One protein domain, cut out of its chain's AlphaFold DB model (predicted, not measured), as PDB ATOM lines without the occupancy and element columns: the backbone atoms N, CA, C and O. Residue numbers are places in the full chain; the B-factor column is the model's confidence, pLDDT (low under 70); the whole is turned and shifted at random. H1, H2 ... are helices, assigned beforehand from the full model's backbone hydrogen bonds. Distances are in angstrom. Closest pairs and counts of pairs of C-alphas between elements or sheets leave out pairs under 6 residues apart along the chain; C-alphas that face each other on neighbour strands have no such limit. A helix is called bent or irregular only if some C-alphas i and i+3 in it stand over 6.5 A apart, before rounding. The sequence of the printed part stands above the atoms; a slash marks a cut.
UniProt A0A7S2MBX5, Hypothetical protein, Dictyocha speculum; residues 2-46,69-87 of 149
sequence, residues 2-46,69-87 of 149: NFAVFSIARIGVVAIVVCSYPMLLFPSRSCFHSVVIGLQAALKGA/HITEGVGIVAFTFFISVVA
ATOM      1  N   ASN A   2     189.214 210.893 270.154       80.38
ATOM      2  CA  ASN A   2     188.500 210.547 268.911       80.38
ATOM      3  C   ASN A   2     187.819 211.741 268.203       80.38
ATOM      4  O   ASN A   2     187.951 211.879 266.993       80.38
ATOM      5  N   PHE A   3     187.174 212.662 268.932       83.69
ATOM      6  CA  PHE A   3     186.490 213.822 268.327       83.69
ATOM      7  C   PHE A   3     187.429 214.777 267.562       83.69
ATOM      8  O   PHE A   3     187.081 215.268 266.487       83.69
ATOM      9  N   ALA A   4     188.639 215.005 268.086       84.12
ATOM     10  CA  ALA A   4     189.637 215.852 267.433       84.12
ATOM     11  C   ALA A   4     190.159 215.202 266.143       84.12
ATOM     12  O   ALA A   4     190.241 215.863 265.113       84.12
ATOM     13  N   VAL A   5     190.421 213.889 266.174       89.81
ATOM     14  CA  VAL A   5     190.870 213.123 265.000       89.81
ATOM     15  C   VAL A   5     189.807 213.130 263.897       89.81
ATOM     16  O   VAL A   5     190.134 213.408 262.746       89.81
ATOM     17  N   PHE A   6     188.527 212.926 264.234       91.25
ATOM     18  CA  PHE A   6     187.432 213.015 263.259       91.25
ATOM     19  C   PHE A   6     187.282 214.417 262.657       91.25
ATOM     20  O   PHE A   6     187.021 214.547 261.462       91.25
ATOM     21  N   SER A   7     187.467 215.464 263.463       90.88
ATOM     22  CA  SER A   7     187.366 216.850 262.993       90.88
ATOM     23  C   SER A   7     188.505 217.204 262.035       90.88
ATOM     24  O   SER A   7     188.259 217.747 260.961       90.88
ATOM     25  N   ILE A   8     189.738 216.822 262.379       93.00
ATOM     26  CA  ILE A   8     190.920 217.028 261.529       93.00
ATOM     27  C   ILE A   8     190.787 216.240 260.221       93.00
ATOM     28  O   ILE A   8     191.039 216.791 259.151       93.00
ATOM     29  N   ALA A   9     190.328 214.987 260.281       91.19
ATOM     30  CA  ALA A   9     190.109 214.166 259.092       91.19
ATOM     31  C   ALA A   9     189.076 214.792 258.141       91.19
ATOM     32  O   ALA A   9     189.309 214.849 256.935       91.19
ATOM     33  N   ARG A  10     187.967 215.326 258.670       91.44
ATOM     34  CA  ARG A  10     186.963 216.029 257.855       91.44
ATOM     35  C   ARG A  10     187.542 217.263 257.178       91.44
ATOM     36  O   ARG A  10     187.332 217.438 255.984       91.44
ATOM     37  N   ILE A  11     188.289 218.087 257.912       94.31
ATOM     38  CA  ILE A  11     188.933 219.281 257.348       94.31
ATOM     39  C   ILE A  11     189.916 218.883 256.242       94.31
ATOM     40  O   ILE A  11     189.914 219.499 255.179       94.31
ATOM     41  N   GLY A  12     190.695 217.818 256.453       93.81
ATOM     42  CA  GLY A  12     191.612 217.278 255.450       93.81
ATOM     43  C   GLY A  12     190.896 216.848 254.168       93.81
ATOM     44  O   GLY A  12     191.281 217.275 253.083       93.81
ATOM     45  N   VAL A  13     189.816 216.066 254.281       91.94
ATOM     46  CA  VAL A  13     189.022 215.631 253.116       91.94
ATOM     47  C   VAL A  13     188.406 216.829 252.389       91.94
ATOM     48  O   VAL A  13     188.478 216.891 251.165       91.94
ATOM     49  N   VAL A  14     187.861 217.811 253.113       93.31
ATOM     50  CA  VAL A  14     187.283 219.022 252.505       93.31
ATOM     51  C   VAL A  14     188.348 219.830 251.761       93.31
ATOM     52  O   VAL A  14     188.118 220.224 250.622       93.31
ATOM     53  N   ALA A  15     189.524 220.038 252.358       92.50
ATOM     54  CA  ALA A  15     190.615 220.774 251.721       92.50
ATOM     55  C   ALA A  15     191.099 220.084 250.434       92.50
ATOM     56  O   ALA A  15     191.291 220.747 249.413       92.50
ATOM     57  N   ILE A  16     191.234 218.752 250.461       93.50
ATOM     58  CA  ILE A  16     191.593 217.963 249.277       93.50
ATOM     59  C   ILE A  16     190.526 218.128 248.196       93.50
ATOM     60  O   ILE A  16     190.869 218.451 247.065       93.50
ATOM     61  N   VAL A  17     189.240 217.984 248.530       90.94
ATOM     62  CA  VAL A  17     188.145 218.110 247.555       90.94
ATOM     63  C   VAL A  17     188.103 219.507 246.932       90.94
ATOM     64  O   VAL A  17     187.976 219.614 245.714       90.94
ATOM     65  N   VAL A  18     188.272 220.569 247.725       90.06
ATOM     66  CA  VAL A  18     188.279 221.954 247.220       90.06
ATOM     67  C   VAL A  18     189.440 222.197 246.253       90.06
ATOM     68  O   VAL A  18     189.251 222.882 245.252       90.06
ATOM     69  N   CYS A  19     190.612 221.608 246.496       88.25
ATOM     70  CA  CYS A  19     191.747 221.693 245.573       88.25
ATOM     71  C   CYS A  19     191.620 220.755 244.360       88.25
ATOM     72  O   CYS A  19     192.055 221.104 243.264       88.25
ATOM     73  N   SER A  20     191.029 219.570 244.521       91.81
ATOM     74  CA  SER A  20     190.870 218.586 243.444       91.81
ATOM     75  C   SER A  20     189.763 218.961 242.464       91.81
ATOM     76  O   SER A  20     189.906 218.717 241.269       91.81
ATOM     77  N   TYR A  21     188.679 219.581 242.933       88.81
ATOM     78  CA  TYR A  21     187.560 219.974 242.080       88.81
ATOM     79  C   TYR A  21     187.965 220.875 240.895       88.81
ATOM     80  O   TYR A  21     187.640 220.516 239.765       88.81
ATOM     81  N   PRO A  22     188.729 221.977 241.064       85.19
ATOM     82  CA  PRO A  22     189.153 222.807 239.935       85.19
ATOM     83  C   PRO A  22     190.097 222.065 238.978       85.19
ATOM     84  O   PRO A  22     190.006 222.257 237.765       85.19
ATOM     85  N   MET A  23     190.953 221.179 239.502       85.06
ATOM     86  CA  MET A  23     191.855 220.350 238.691       85.06
ATOM     87  C   MET A  23     191.088 219.341 237.824       85.06
ATOM     88  O   MET A  23     191.452 219.121 236.673       85.06
ATOM     89  N   LEU A  24     190.007 218.756 238.349       84.88
ATOM     90  CA  LEU A  24     189.154 217.799 237.633       84.88
ATOM     91  C   LEU A  24     188.162 218.482 236.684       84.88
ATOM     92  O   LEU A  24     187.782 217.910 235.661       84.88
ATOM     93  N   LEU A  25     187.762 219.721 236.984       82.81
ATOM     94  CA  LEU A  25     186.818 220.458 236.152       82.81
ATOM     95  C   LEU A  25     187.428 220.793 234.781       82.81
ATOM     96  O   LEU A  25     186.736 220.695 233.768       82.81
ATOM     97  N   PHE A  26     188.731 221.084 234.718       83.19
ATOM     98  CA  PHE A  26     189.431 221.386 233.465       83.19
ATOM     99  C   PHE A  26     189.307 220.285 232.385       83.19
ATOM    100  O   PHE A  26     188.817 220.594 231.294       83.19
ATOM    101  N   PRO A  27     189.674 219.010 232.634       83.62
ATOM    102  CA  PRO A  27     189.491 217.947 231.648       83.62
ATOM    103  C   PRO A  27     188.013 217.638 231.391       83.62
ATOM    104  O   PRO A  27     187.648 217.398 230.241       83.62
ATOM    105  N   SER A  28     187.151 217.702 232.418       78.00
ATOM    106  CA  SER A  28     185.715 217.427 232.252       78.00
ATOM    107  C   SER A  28     185.062 218.368 231.233       78.00
ATOM    108  O   SER A  28     184.292 217.925 230.381       78.00
ATOM    109  N   ARG A  29     185.465 219.643 231.242       78.81
ATOM    110  CA  ARG A  29     185.008 220.656 230.292       78.81
ATOM    111  C   ARG A  29     185.508 220.389 228.872       78.81
ATOM    112  O   ARG A  29     184.748 220.504 227.919       78.81
ATOM    113  N   SER A  30     186.770 219.997 228.708       78.31
ATOM    114  CA  SER A  30     187.318 219.653 227.385       78.31
ATOM    115  C   SER A  30     186.597 218.452 226.757       78.31
ATOM    116  O   SER A  30     186.339 218.431 225.548       78.31
ATOM    117  N   CYS A  31     186.222 217.466 227.578       76.62
ATOM    118  CA  CYS A  31     185.421 216.328 227.137       76.62
ATOM    119  C   CYS A  31     184.008 216.757 226.734       76.62
ATOM    120  O   CYS A  31     183.531 216.363 225.671       76.62
ATOM    121  N   PHE A  32     183.347 217.576 227.548       77.44
ATOM    122  CA  PHE A  32     181.961 217.960 227.310       77.44
ATOM    123  C   PHE A  32     181.824 218.887 226.090       77.44
ATOM    124  O   PHE A  32     180.931 218.657 225.277       77.44
ATOM    125  N   HIS A  33     182.789 219.773 225.817       75.88
ATOM    126  CA  HIS A  33     182.838 220.529 224.557       75.88
ATOM    127  C   HIS A  33     182.885 219.617 223.316       75.88
ATOM    128  O   HIS A  33     182.136 219.813 222.356       75.88
ATOM    129  N   SER A  34     183.717 218.571 223.358       74.06
ATOM    130  CA  SER A  34     183.834 217.592 222.266       74.06
ATOM    131  C   SER A  34     182.545 216.782 222.081       74.06
ATOM    132  O   SER A  34     182.133 216.508 220.952       74.06
ATOM    133  N   VAL A  35     181.874 216.430 223.184       75.31
ATOM    134  CA  VAL A  35     180.595 215.707 223.169       75.31
ATOM    135  C   VAL A  35     179.462 216.595 222.661       75.31
ATOM    136  O   VAL A  35     178.669 216.131 221.851       75.31
ATOM    137  N   VAL A  36     179.385 217.862 223.072       75.38
ATOM    138  CA  VAL A  36     178.337 218.796 222.628       75.38
ATOM    139  C   VAL A  36     178.446 219.065 221.133       75.38
ATOM    140  O   VAL A  36     177.434 218.998 220.440       75.38
ATOM    141  N   ILE A  37     179.653 219.309 220.616       75.62
ATOM    142  CA  ILE A  37     179.862 219.498 219.174       75.62
ATOM    143  C   ILE A  37     179.518 218.213 218.412       75.62
ATOM    144  O   ILE A  37     178.789 218.264 217.420       75.62
ATOM    145  N   GLY A  38     179.978 217.053 218.894       75.19
ATOM    146  CA  GLY A  38     179.659 215.757 218.290       75.19
ATOM    147  C   GLY A  38     178.160 215.441 218.302       75.19
ATOM    148  O   GLY A  38     177.619 214.959 217.310       75.19
ATOM    149  N   LEU A  39     177.463 215.772 219.390       72.44
ATOM    150  CA  LEU A  39     176.023 215.584 219.538       72.44
ATOM    151  C   LEU A  39     175.234 216.554 218.655       72.44
ATOM    152  O   LEU A  39     174.272 216.142 218.017       72.44
ATOM    153  N   GLN A  40     175.641 217.822 218.567       75.88
ATOM    154  CA  GLN A  40     175.024 218.789 217.657       75.88
ATOM    155  C   GLN A  40     175.194 218.373 216.195       75.88
ATOM    156  O   GLN A  40     174.250 218.505 215.415       75.88
ATOM    157  N   ALA A  41     176.359 217.831 215.829       70.31
ATOM    158  CA  ALA A  41     176.589 217.255 214.510       70.31
ATOM    159  C   ALA A  41     175.704 216.019 214.267       70.31
ATOM    160  O   ALA A  41     175.092 215.912 213.207       70.31
ATOM    161  N   ALA A  42     175.558 215.127 215.254       69.19
ATOM    162  CA  ALA A  42     174.700 213.946 215.155       69.19
ATOM    163  C   ALA A  42     173.202 214.295 215.062       69.19
ATOM    164  O   ALA A  42     172.490 213.715 214.249       69.19
ATOM    165  N   LEU A  43     172.721 215.268 215.841       64.88
ATOM    166  CA  LEU A  43     171.325 215.721 215.821       64.88
ATOM    167  C   LEU A  43     170.978 216.470 214.528       64.88
ATOM    168  O   LEU A  43     169.911 216.247 213.957       64.88
ATOM    169  N   LYS A  44     171.888 217.315 214.022       70.38
ATOM    170  CA  LYS A  44     171.727 217.933 212.695       70.38
ATOM    171  C   LYS A  44     171.785 216.885 211.577       70.38
ATOM    172  O   LYS A  44     170.979 216.958 210.658       70.38
ATOM    173  N   GLY A  45     172.661 215.882 211.690       55.22
ATOM    174  CA  GLY A  45     172.781 214.775 210.732       55.22
ATOM    175  C   GLY A  45     171.605 213.789 210.744       55.22
ATOM    176  O   GLY A  45     171.248 213.256 209.700       55.22
ATOM    177  N   ALA A  46     170.934 213.594 211.884       50.00
ATOM    178  CA  ALA A  46     169.729 212.761 211.991       50.00
ATOM    179  C   ALA A  46     168.500 213.363 211.278       50.00
ATOM    180  O   ALA A  46     167.498 212.678 211.092       50.00
ATOM    181  N   HIS A  69     180.726 228.323 228.012       65.69
ATOM    182  CA  HIS A  69     181.664 227.566 228.831       65.69
ATOM    183  C   HIS A  69     181.375 227.656 230.336       65.69
ATOM    184  O   HIS A  69     181.594 226.693 231.070       65.69
ATOM    185  N   ILE A  70     180.889 228.808 230.803       70.44
ATOM    186  CA  ILE A  70     180.482 228.993 232.200       70.44
ATOM    187  C   ILE A  70     179.179 228.231 232.471       70.44
ATOM    188  O   ILE A  70     179.081 227.547 233.485       70.44
ATOM    189  N   THR A  71     178.209 228.275 231.552       77.25
ATOM    190  CA  THR A  71     176.940 227.544 231.689       77.25
ATOM    191  C   THR A  71     177.142 226.035 231.740       77.25
ATOM    192  O   THR A  71     176.428 225.352 232.465       77.25
ATOM    193  N   GLU A  72     178.144 225.516 231.035       76.56
ATOM    194  CA  GLU A  72     178.493 224.096 231.033       76.56
ATOM    195  C   GLU A  72     179.040 223.639 232.391       76.56
ATOM    196  O   GLU A  72     178.543 222.676 232.974       76.56
ATOM    197  N   GLY A  73     179.992 224.391 232.957       80.94
ATOM    198  CA  GLY A  73     180.517 224.127 234.298       80.94
ATOM    199  C   GLY A  73     179.441 224.248 235.381       80.94
ATOM    200  O   GLY A  73     179.333 223.379 236.245       80.94
ATOM    201  N   VAL A  74     178.593 225.280 235.303       82.31
ATOM    202  CA  VAL A  74     177.452 225.452 236.216       82.31
ATOM    203  C   VAL A  74     176.456 224.299 236.074       82.31
ATOM    204  O   VAL A  74     175.964 223.806 237.084       82.31
ATOM    205  N   GLY A  75     176.202 223.822 234.854       83.38
ATOM    206  CA  GLY A  75     175.343 222.667 234.595       83.38
ATOM    207  C   GLY A  75     175.868 221.389 235.247       83.38
ATOM    208  O   GLY A  75     175.108 220.689 235.912       83.38
ATOM    209  N   ILE A  76     177.172 221.119 235.137       83.00
ATOM    210  CA  ILE A  76     177.812 219.963 235.783       83.00
ATOM    211  C   ILE A  76     177.694 220.066 237.310       83.00
ATOM    212  O   ILE A  76     177.303 219.096 237.963       83.00
ATOM    213  N   VAL A  77     177.975 221.238 237.892       85.31
ATOM    214  CA  VAL A  77     177.851 221.468 239.343       85.31
ATOM    215  C   VAL A  77     176.404 221.277 239.798       85.31
ATOM    216  O   VAL A  77     176.160 220.568 240.772       85.31
ATOM    217  N   ALA A  78     175.440 221.861 239.084       85.69
ATOM    218  CA  ALA A  78     174.018 221.768 239.404       85.69
ATOM    219  C   ALA A  78     173.507 220.323 239.318       85.69
ATOM    220  O   ALA A  78     172.785 219.870 240.205       85.69
ATOM    221  N   PHE A  79     173.927 219.573 238.299       84.56
ATOM    222  CA  PHE A  79     173.595 218.157 238.160       84.56
ATOM    223  C   PHE A  79     174.200 217.316 239.289       84.56
ATOM    224  O   PHE A  79     173.512 216.497 239.898       84.56
ATOM    225  N   THR A  80     175.464 217.571 239.635       83.12
ATOM    226  CA  THR A  80     176.135 216.896 240.757       83.12
ATOM    227  C   THR A  80     175.439 217.206 242.086       83.12
ATOM    228  O   THR A  80     175.255 216.315 242.913       83.12
ATOM    229  N   PHE A  81     175.000 218.452 242.281       85.69
ATOM    230  CA  PHE A  81     174.232 218.860 243.454       85.69
ATOM    231  C   PHE A  81     172.881 218.140 243.521       85.69
ATOM    232  O   PHE A  81     172.514 217.627 244.574       85.69
ATOM    233  N   PHE A  82     172.174 218.035 242.396       86.75
ATOM    234  CA  PHE A  82     170.912 217.307 242.326       86.75
ATOM    235  C   PHE A  82     171.087 215.829 242.702       86.75
ATOM    236  O   PHE A  82     170.346 215.316 243.539       86.75
ATOM    237  N   ILE A  83     172.124 215.167 242.175       81.69
ATOM    238  CA  ILE A  83     172.477 213.791 242.562       81.69
ATOM    239  C   ILE A  83     172.767 213.705 244.063       81.69
ATOM    240  O   ILE A  83     172.290 212.785 244.718       81.69
ATOM    241  N   SER A  84     173.496 214.673 244.625       82.94
ATOM    242  CA  SER A  84     173.814 214.697 246.057       82.94
ATOM    243  C   SER A  84     172.585 214.843 246.958       82.94
ATOM    244  O   SER A  84     172.652 214.440 248.116       82.94
ATOM    245  N   VAL A  85     171.493 215.437 246.471       82.69
ATOM    246  CA  VAL A  85     170.232 215.552 247.224       82.69
ATOM    247  C   VAL A  85     169.429 214.252 247.156       82.69
ATOM    248  O   VAL A  85     168.780 213.884 248.130       82.69
ATOM    249  N   VAL A  86     169.476 213.553 246.020       80.62
ATOM    250  CA  VAL A  86     168.690 212.331 245.781       80.62
ATOM    251  C   VAL A  86     169.378 211.073 246.323       80.62
ATOM    252  O   VAL A  86     168.692 210.144 246.736       80.62
ATOM    253  N   ALA A  87     170.711 211.023 246.344       75.88
ATOM    254  CA  ALA A  87     171.469 209.838 246.734       75.88
ATOM    255  C   ALA A  87     172.064 209.973 248.154       75.88
ATOM    256  O   ALA A  87     173.083 210.644 248.332       75.88
TER     257      ALA A  87
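This is residues 2 to 46 and 69 to 87 of the 149 residues of the protein "Hypothetical protein" of Dictyocha speculum (UniProt A0A7S2MBX5). One very long helix, H1, makes the whole length of this extended model and has a kink near residue 23. A shorter helix, H2, packs on it with its first residues, 69 to 73, and slants away, so that residues 78 to 87 stick out from the long helix like a side branch. The printed part has 64 residues with two named helices, H1 then H2, and no named strand; the class is all helix. The radius of gyration of the C-alphas is 17.3 A, and the spans are 60 by 25 by 15 A.

H1, residues 2 to 45, has a kink of 36 degrees near residue 23. It is neither bent nor irregular, but only just: C-alphas 19 and 22 are 6.3 A apart. H2, residues 69 to 86, touches H1 with residues 69 to 73 alone, and H1 touches H2 with residues 25 to 32 alone. The closest C-alphas of the two helices are those of Arg 29 and Gly 73, 6.9 A apart. Their lines stand at a steep tilt of 56 degrees. They run opposite ways. Residues 2 to 24, residues 37 to 46 and residues 78 to 87 stand free. In H2 every O i to N i+4 pair is within hydrogen-bond range; in H1, 36 of 40 are.

H1 is 60.4 A long from C-alpha 2 at (188.500, 210.547, 268.911) to C-alpha 45 at (172.781, 214.775, 210.732). H2 is 26.2 A long from first to last C-alpha and ends with C-alpha 86 at (168.690, 212.331, 245.781).

The two C-alphas farthest apart, those of Asn 2 and Gly 45, are 60.4 A apart. Residues 47 to 68 are not printed, and C-alphas 46 and 69 are 25.4 A apart across this cut, which lies in the link from H1 to H2. The mean pLDDT of the printed part is 81.5; residues 42 to 43, 45 to 46 and 69 are under 70.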